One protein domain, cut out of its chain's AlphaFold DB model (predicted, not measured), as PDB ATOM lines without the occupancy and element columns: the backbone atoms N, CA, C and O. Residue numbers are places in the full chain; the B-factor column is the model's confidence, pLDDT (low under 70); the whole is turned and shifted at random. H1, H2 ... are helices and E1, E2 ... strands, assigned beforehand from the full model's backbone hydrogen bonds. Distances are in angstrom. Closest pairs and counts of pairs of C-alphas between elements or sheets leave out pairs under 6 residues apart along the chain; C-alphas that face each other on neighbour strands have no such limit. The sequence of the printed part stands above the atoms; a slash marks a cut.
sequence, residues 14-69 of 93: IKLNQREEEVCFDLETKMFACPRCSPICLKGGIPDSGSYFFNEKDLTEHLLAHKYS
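What this domain is: This is residues 14 to 69 of the 93 residues of an uncharacterized protein of Metallosphaera yellowstonensis MK1 (UniProt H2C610). A two-strand hairpin, E1 and E2, has the longer helix H2 across from it, near both strands, while the short helix H1 sits by the other end of E2, at Cys 24. Two long loops, residues 27 to 38 and 44 to 55, make much of the rest, and short antiparallel pairings tie residues 24 to 25 of E2 to 32 to 33, and these to 52 to 53. The printed part has 56 residues, with two named strands and then two named helices in the order E1, E2, H1, H2; the sheet E1 - E2 is antiparallel. The class is mixed, helices and strands, with 29 residues in named elements. The whole is compact, with a radius of gyration of the C-alphas of 10.8 A and spans of 29 by 21 by 17 A.

Where its parts are: E1 is residues 14 to 16, beginning at C-alpha 14 (138.949, 198.829, 237.354) and measuring 6.2 A from first to last C-alpha. E2, residues 19 to 26, measures 22.4 A and ends at C-alpha 26 (137.677, 212.493, 231.648). H1 is residues 39 to 43, 7.5 A long. H2, residues 56 to 68, is 19.6 A long and ends at C-alpha 68 (155.310, 193.553, 226.717).

How they stand to each other: E1 and E2 form a hairpin of antiparallel neighbour strands, with 136 degrees between their directions. The C-alphas of Lys 15 and Glu 20 face each other at 4.7 A. N 16 and O 19 are within hydrogen-bond range at 2.8 A, and so are N 14 and O 21 at 2.9 A. The closest C-alphas of E1 and H2 are those of Leu 16 and Thr 60, 6.8 A apart. E2 and H2 are near each other, with 7 pairs of C-alphas within 10 A. E2 and H1 have 3 pairs of C-alphas within 8 A, and the closest are those of Cys 24 and Cys 41, 6.1 A apart. E1 and H1 are apart, and so are H1 and H2. In H2, 7 of 9 O i to N i+4 pairs are within hydrogen-bond range; in H1 it is 0 of 1, with 2 of 2 O i to N i+3 pairs within range.

The domain as a whole: The two C-alphas farthest apart are those of Gln 18 and Asp 48, at 31.4 A. The printed part has no cut. The link E1 to E2 is tight, with 2 residues; the links E2 to H1 and H1 to H2 are long, with 12 residues each. The mean pLDDT of the printed part is 92.2, and no printed residue is under 70.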
ATOM      1  N   ILE A  14     139.306 199.919 238.260       93.88
ATOM      2  CA  ILE A  14     138.949 198.829 237.354       93.88
ATOM      3  C   ILE A  14     139.630 197.545 237.807       93.88
ATOM      4  O   ILE A  14     140.697 197.563 238.430       93.88
ATOM      5  N   LYS A  15     139.016 196.406 237.494       91.25
ATOM      6  CA  LYS A  15     139.574 195.101 237.838       91.25
ATOM      7  C   LYS A  15     140.461 194.607 236.702       91.25
ATOM      8  O   LYS A  15     139.970 194.176 235.662       91.25
ATOM      9  N   LEU A  16     141.770 194.616 236.925       89.25
ATOM     10  CA  LEU A  16     142.757 194.090 235.991       89.25
ATOM     11  C   LEU A  16     143.252 192.722 236.489       89.25
ATOM     12  O   LEU A  16     144.012 192.620 237.455       89.25
ATOM     13  N   ASN A  17     142.825 191.641 235.834       84.88
ATOM     14  CA  ASN A  17     143.055 190.261 236.286       84.88
ATOM     15  C   ASN A  17     142.522 190.018 237.720       84.88
ATOM     16  O   ASN A  17     141.313 189.950 237.941       84.88
ATOM     17  N   GLN A  18     143.426 189.872 238.697       86.12
ATOM     18  CA  GLN A  18     143.131 189.673 240.125       86.12
ATOM     19  C   GLN A  18     143.498 190.897 240.985       86.12
ATOM     20  O   GLN A  18     143.559 190.787 242.206       86.12
ATOM     21  N   ARG A  19     143.786 192.049 240.367       88.62
ATOM     22  CA  ARG A  19     144.165 193.284 241.062       88.62
ATOM     23  C   ARG A  19     143.214 194.412 240.687       88.62
ATOM     24  O   ARG A  19     142.669 194.423 239.586       88.62
ATOM     25  N   GLU A  20     143.009 195.338 241.610       92.50
ATOM     26  CA  GLU A  20     142.374 196.617 241.302       92.50
ATOM     27  C   GLU A  20     143.452 197.601 240.861       92.50
ATOM     28  O   GLU A  20     144.516 197.679 241.476       92.50
ATOM     29  N   GLU A  21     143.176 198.329 239.789       92.00
ATOM     30  CA  GLU A  21     144.047 199.371 239.258       92.00
ATOM     31  C   GLU A  21     143.255 200.673 239.158       92.00
ATOM     32  O   GLU A  21     142.074 200.679 238.800       92.00
ATOM     33  N   GLU A  22     143.914 201.779 239.484       95.38
ATOM     34  CA  GLU A  22     143.337 203.113 239.379       95.38
ATOM     35  C   GLU A  22     143.577 203.673 237.982       95.38
ATOM     36  O   GLU A  22     144.701 203.680 237.485       95.38
ATOM     37  N   VAL A  23     142.518 204.161 237.347       96.25
ATOM     38  CA  VAL A  23     142.537 204.765 236.013       96.25
ATOM     39  C   VAL A  23     141.827 206.108 236.032       96.25
ATOM     40  O   VAL A  23     141.004 206.380 236.903       96.25
ATOM     41  N   CYS A  24     142.129 206.959 235.058       97.19
ATOM     42  CA  CYS A  24     141.522 208.279 234.953       97.19
ATOM     43  C   CYS A  24     140.391 208.260 233.926       97.19
ATOM     44  O   CYS A  24     140.572 207.756 232.819       97.19
ATOM     45  N   PHE A  25     139.253 208.851 234.260       97.56
ATOM     46  CA  PHE A  25     138.145 209.091 233.342       97.56
ATOM     47  C   PHE A  25     137.948 210.596 233.170       97.56
ATOM     48  O   PHE A  25     137.810 211.314 234.157       97.56
ATOM     49  N   ASP A  26     137.968 211.090 231.935       96.88
ATOM     50  CA  ASP A  26     137.677 212.493 231.648       96.88
ATOM     51  C   ASP A  26     136.166 212.709 231.575       96.88
ATOM     52  O   ASP A  26     135.478 212.175 230.704       96.88
ATOM     53  N   LEU A  27     135.640 213.543 232.463       96.62
ATOM     54  CA  LEU A  27     134.231 213.897 232.478       96.62
ATOM     55  C   LEU A  27     133.820 214.804 231.314       96.62
ATOM     56  O   LEU A  27     132.625 214.829 231.014       96.62
ATOM     57  N   GLU A  28     134.751 215.502 230.663       94.75
ATOM     58  CA  GLU A  28     134.451 216.370 229.520       94.75
ATOM     59  C   GLU A  28     134.308 215.552 228.229       94.75
ATOM     60  O   GLU A  28     133.269 215.597 227.573       94.75
ATOM     61  N   THR A  29     135.316 214.740 227.895       94.50
ATOM     62  CA  THR A  29     135.318 213.919 226.666       94.50
ATOM     63  C   THR A  29     134.676 212.543 226.824       94.50
ATOM     64  O   THR A  29     134.418 211.876 225.826       94.50
ATOM     65  N   LYS A  30     134.400 212.107 228.060       96.31
ATOM     66  CA  LYS A  30     133.915 210.755 228.393       96.31
ATOM     67  C   LYS A  30     134.875 209.642 227.972       96.31
ATOM     68  O   LYS A  30     134.442 208.535 227.657       96.31
ATOM     69  N   MET A  31     136.173 209.926 227.981       96.81
ATOM     70  CA  MET A  31     137.215 208.967 227.626       96.81
ATOM     71  C   MET A  31     137.999 208.523 228.854       96.81
ATOM     72  O   MET A  31     138.245 209.293 229.781       96.81
ATOM     73  N   PHE A  32     138.459 207.280 228.836       97.06
ATOM     74  CA  PHE A  32     139.445 206.793 229.783       97.06
ATOM     75  C   PHE A  32     140.850 207.184 229.335       97.06
ATOM     76  O   PHE A  32     141.177 207.071 228.158       97.06
ATOM     77  N   ALA A  33     141.703 207.578 230.273       96.38
ATOM     78  CA  ALA A  33     143.118 207.819 230.041       96.38
ATOM     79  C   ALA A  33     143.960 206.750 230.741       96.38
ATOM     80  O   ALA A  33     143.723 206.402 231.903       96.38
ATOM     81  N   CYS A  34     144.978 206.249 230.041       94.75
ATOM     82  CA  CYS A  34     145.929 205.320 230.635       94.75
ATOM     83  C   CYS A  34     146.847 206.059 231.633       94.75
ATOM     84  O   CYS A  34     147.638 206.910 231.208       94.75
ATOM     85  N   PRO A  35     146.836 205.702 232.932       93.81
ATOM     86  CA  PRO A  35     147.660 206.351 233.959       93.81
ATOM     87  C   PRO A  35     149.167 206.124 233.760       93.81
ATOM     88  O   PRO A  35     149.978 206.868 234.298       93.81
ATOM     89  N   ARG A  36     149.572 205.115 232.977       92.25
ATOM     90  CA  ARG A  36     150.988 204.878 232.645       92.25
ATOM     91  C   ARG A  36     151.471 205.752 231.490       92.25
ATOM     92  O   ARG A  36     152.625 206.160 231.489       92.25
ATOM     93  N   CYS A  37     150.595 206.040 230.526       92.00
ATOM     94  CA  CYS A  37     150.908 206.915 229.394       92.00
ATOM     95  C   CYS A  37     150.781 208.398 229.762       92.00
ATOM     96  O   CYS A  37     151.554 209.213 229.280       92.00
ATOM     97  N   SER A  38     149.827 208.738 230.633       92.94
ATOM     98  CA  SER A  38     149.594 210.099 231.118       92.94
ATOM     99  C   SER A  38     149.474 210.114 232.655       92.94
ATOM    100  O   SER A  38     148.378 210.286 233.193       92.94
ATOM    101  N   PRO A  39     150.588 209.980 233.399       93.25
ATOM    102  CA  PRO A  39     150.564 209.910 234.865       93.25
ATOM    103  C   PRO A  39     150.000 211.157 235.547       93.25
ATOM    104  O   PRO A  39     149.531 211.098 236.683       93.25
ATOM    105  N   ILE A  40     150.035 212.302 234.861       94.62
ATOM    106  CA  ILE A  40     149.547 213.566 235.406       94.62
ATOM    107  C   ILE A  40     148.024 213.594 235.600       94.62
ATOM    108  O   ILE A  40     147.537 214.380 236.413       94.62
ATOM    109  N   CYS A  41     147.275 212.702 234.939       94.44
ATOM    110  CA  CYS A  41     145.824 212.616 235.109       94.44
ATOM    111  C   CYS A  41     145.438 212.247 236.552       94.44
ATOM    112  O   CYS A  41     144.500 212.819 237.100       94.44
ATOM    113  N   LEU A  42     146.229 211.391 237.216       93.81
ATOM    114  CA  LEU A  42     146.022 211.012 238.620       93.81
ATOM    115  C   LEU A  42     146.255 212.183 239.585       93.81
ATOM    116  O   LEU A  42     145.795 212.157 240.721       93.81
ATOM    117  N   LYS A  43     146.973 213.218 239.137       93.75
ATOM    118  CA  LYS A  43     147.249 214.441 239.903       93.75
ATOM    119  C   LYS A  43     146.307 215.592 239.542       93.75
ATOM    120  O   LYS A  43     146.466 216.682 240.078       93.75
ATOM    121  N   GLY A  44     145.361 215.377 238.623       91.88
ATOM    122  CA  GLY A  44     144.428 216.412 238.181       91.88
ATOM    123  C   GLY A  44     144.992 217.403 237.153       91.88
ATOM    124  O   GLY A  44     144.359 218.425 236.910       91.88
ATOM    125  N   GLY A  45     146.169 217.155 236.566       91.94
ATOM    126  CA  GLY A  45     146.783 218.095 235.621       91.94
ATOM    127  C   GLY A  45     146.380 217.870 234.163       91.94
ATOM    128  O   GLY A  45     145.718 216.891 233.818       91.94
ATOM    129  N   ILE A  46     146.803 218.790 233.296       92.25
ATOM    130  CA  ILE A  46     146.563 218.727 231.850       92.25
ATOM    131  C   ILE A  46     147.726 217.957 231.205       92.25
ATOM    132  O   ILE A  46     148.868 218.395 231.343       92.25
ATOM    133  N   PRO A  47     147.482 216.809 230.553       90.44
ATOM    134  CA  PRO A  47     148.534 216.060 229.877       90.44
ATOM    135  C   PRO A  47     148.957 216.718 228.566       90.44
ATOM    136  O   PRO A  47     148.103 217.131 227.787       90.44
ATOM    137  N   ASP A  48     150.259 216.711 228.281       87.12
ATOM    138  CA  ASP A  48     150.788 217.090 226.961       87.12
ATOM    139  C   ASP A  48     150.635 215.960 225.930       87.12
ATOM    140  O   ASP A  48     150.547 216.199 224.728       87.12
ATOM    141  N   SER A  49     150.615 214.707 226.394       88.06
ATOM    142  CA  SER A  49     150.409 213.516 225.567       88.06
ATOM    143  C   SER A  49     149.870 212.358 226.409       88.06
ATOM    144  O   SER A  49     150.007 212.346 227.634       88.06
ATOM    145  N   GLY A  50     149.247 211.376 225.757       90.38
ATOM    146  CA  GLY A  50     148.697 210.205 226.425       90.38
ATOM    147  C   GLY A  50     147.909 209.300 225.484       90.38
ATOM    148  O   GLY A  50     147.649 209.651 224.335       90.38
ATOM    149  N   SER A  51     147.519 208.135 226.000       93.12
ATOM    150  CA  SER A  51     146.637 207.190 225.308       93.12
ATOM    151  C   SER A  51     145.244 207.258 225.923       93.12
ATOM    152  O   SER A  51     145.106 207.086 227.143       93.12
ATOM    153  N   TYR A  52     144.236 207.483 225.079       95.19
ATOM    154  CA  TYR A  52     142.837 207.642 225.471       95.19
ATOM    155  C   TYR A  52     141.950 206.599 224.795       95.19
ATOM    156  O   TYR A  52     142.186 206.227 223.647       95.19
ATOM    157  N   PHE A  53     140.919 206.146 225.504       96.88
ATOM    158  CA  PHE A  53     140.073 205.027 225.097       96.88
ATOM    159  C   PHE A  53     138.602 205.340 225.365       96.88
ATOM    160  O   PHE A  53     138.259 205.872 226.418       96.88
ATOM    161  N   PHE A  54     137.722 204.977 224.433       95.62
ATOM    162  CA  PHE A  54     136.274 205.138 224.608       95.62
ATOM    163  C   PHE A  54     135.677 204.083 225.544       95.62
ATOM    164  O   PHE A  54     134.709 204.360 226.246       95.62
ATOM    165  N   ASN A  55     136.269 202.886 225.581       94.75
ATOM    166  CA  ASN A  55     135.752 201.752 226.338       94.75
ATOM    167  C   ASN A  55     136.769 201.261 227.373       94.75
ATOM    168  O   ASN A  55     137.974 201.224 227.122       94.75
ATOM    169  N   GLU A  56     136.268 200.785 228.514       94.56
ATOM    170  CA  GLU A  56     137.089 200.181 229.572       94.56
ATOM    171  C   GLU A  56     137.826 198.920 229.090       94.56
ATOM    172  O   GLU A  56     138.955 198.653 229.507       94.56
ATOM    173  N   LYS A  57     137.218 198.162 228.168       94.06
ATOM    174  CA  LYS A  57     137.831 196.969 227.574       94.06
ATOM    175  C   LYS A  57     139.119 197.315 226.818       94.06
ATOM    176  O   LYS A  57     140.149 196.697 227.075       94.06
ATOM    177  N   ASP A  58     139.077 198.338 225.966       94.31
ATOM    178  CA  ASP A  58     140.231 198.767 225.164       94.31
ATOM    179  C   ASP A  58     141.363 199.285 226.066       94.31
ATOM    180  O   ASP A  58     142.534 198.943 225.884       94.31
ATOM    181  N   LEU A  59     141.008 200.046 227.110       95.19
ATOM    182  CA  LEU A  59     141.949 200.479 228.144       95.19
ATOM    183  C   LEU A  59     142.598 199.285 228.858       95.19
ATOM    184  O   LEU A  59     143.805 199.286 229.093       95.19
ATOM    185  N   THR A  60     141.807 198.276 229.216       93.81
ATOM    186  CA  THR A  60     142.280 197.080 229.924       93.81
ATOM    187  C   THR A  60     143.275 196.300 229.072       93.81
ATOM    188  O   THR A  60     144.362 195.961 229.543       93.81
ATOM    189  N   GLU A  61     142.947 196.058 227.801       93.31
ATOM    190  CA  GLU A  61     143.844 195.395 226.852       93.31
ATOM    191  C   GLU A  61     145.149 196.186 226.672       93.31
ATOM    192  O   GLU A  61     146.241 195.610 226.719       93.31
ATOM    193  N   HIS A  62     145.064 197.515 226.583       92.81
ATOM    194  CA  HIS A  62     146.233 198.390 226.532       92.81
ATOM    195  C   HIS A  62     147.090 198.325 227.811       92.81
ATOM    196  O   HIS A  62     148.317 198.220 227.744       92.81
ATOM    197  N   LEU A  63     146.464 198.331 228.991       91.56
ATOM    198  CA  LEU A  63     147.158 198.216 230.277       91.56
ATOM    199  C   LEU A  63     147.902 196.886 230.415       91.56
ATOM    200  O   LEU A  63     149.035 196.860 230.907       91.56
ATOM    201  N   LEU A  64     147.310 195.793 229.932       90.19
ATOM    202  CA  LEU A  64     147.967 194.488 229.861       90.19
ATOM    203  C   LEU A  64     149.131 194.499 228.863       90.19
ATOM    204  O   LEU A  64     150.184 193.917 229.142       90.19
ATOM    205  N   ALA A  65     148.986 195.207 227.740       90.12
ATOM    206  CA  ALA A  65     150.016 195.306 226.711       90.12
ATOM    207  C   ALA A  65     151.296 196.009 227.196       90.12
ATOM    208  O   ALA A  65     152.387 195.695 226.710       90.12
ATOM    209  N   HIS A  66     151.209 196.891 228.202       87.50
ATOM    210  CA  HIS A  66     152.396 197.497 228.815       87.50
ATOM    211  C   HIS A  66     153.388 196.465 229.368       87.50
ATOM    212  O   HIS A  66     154.583 196.747 229.381       87.50
ATOM    213  N   LYS A  67     152.938 195.263 229.769       80.50
ATOM    214  CA  LYS A  67     153.831 194.169 230.198       80.50
ATOM    215  C   LYS A  67     154.853 193.794 229.118       80.50
ATOM    216  O   LYS A  67     155.949 193.350 229.441       80.50
ATOM    217  N   TYR A  68     154.490 193.959 227.851       77.44
ATOM    218  CA  TYR A  68     155.310 193.553 226.717       77.44
ATOM    219  C   TYR A  68     156.183 194.691 226.168       77.44
ATOM    220  O   TYR A  68     156.924 194.462 225.216       77.44
ATOM    221  N   SER A  69     156.114 195.907 226.737       70.31
ATOM    222  CA  SER A  69     156.902 197.085 226.319       70.31
ATOM    223  C   SER A  69     156.906 197.347 224.802       70.31
ATOM    224  O   SER A  69     157.843 197.933 224.260       70.31
TER     225      SER A  69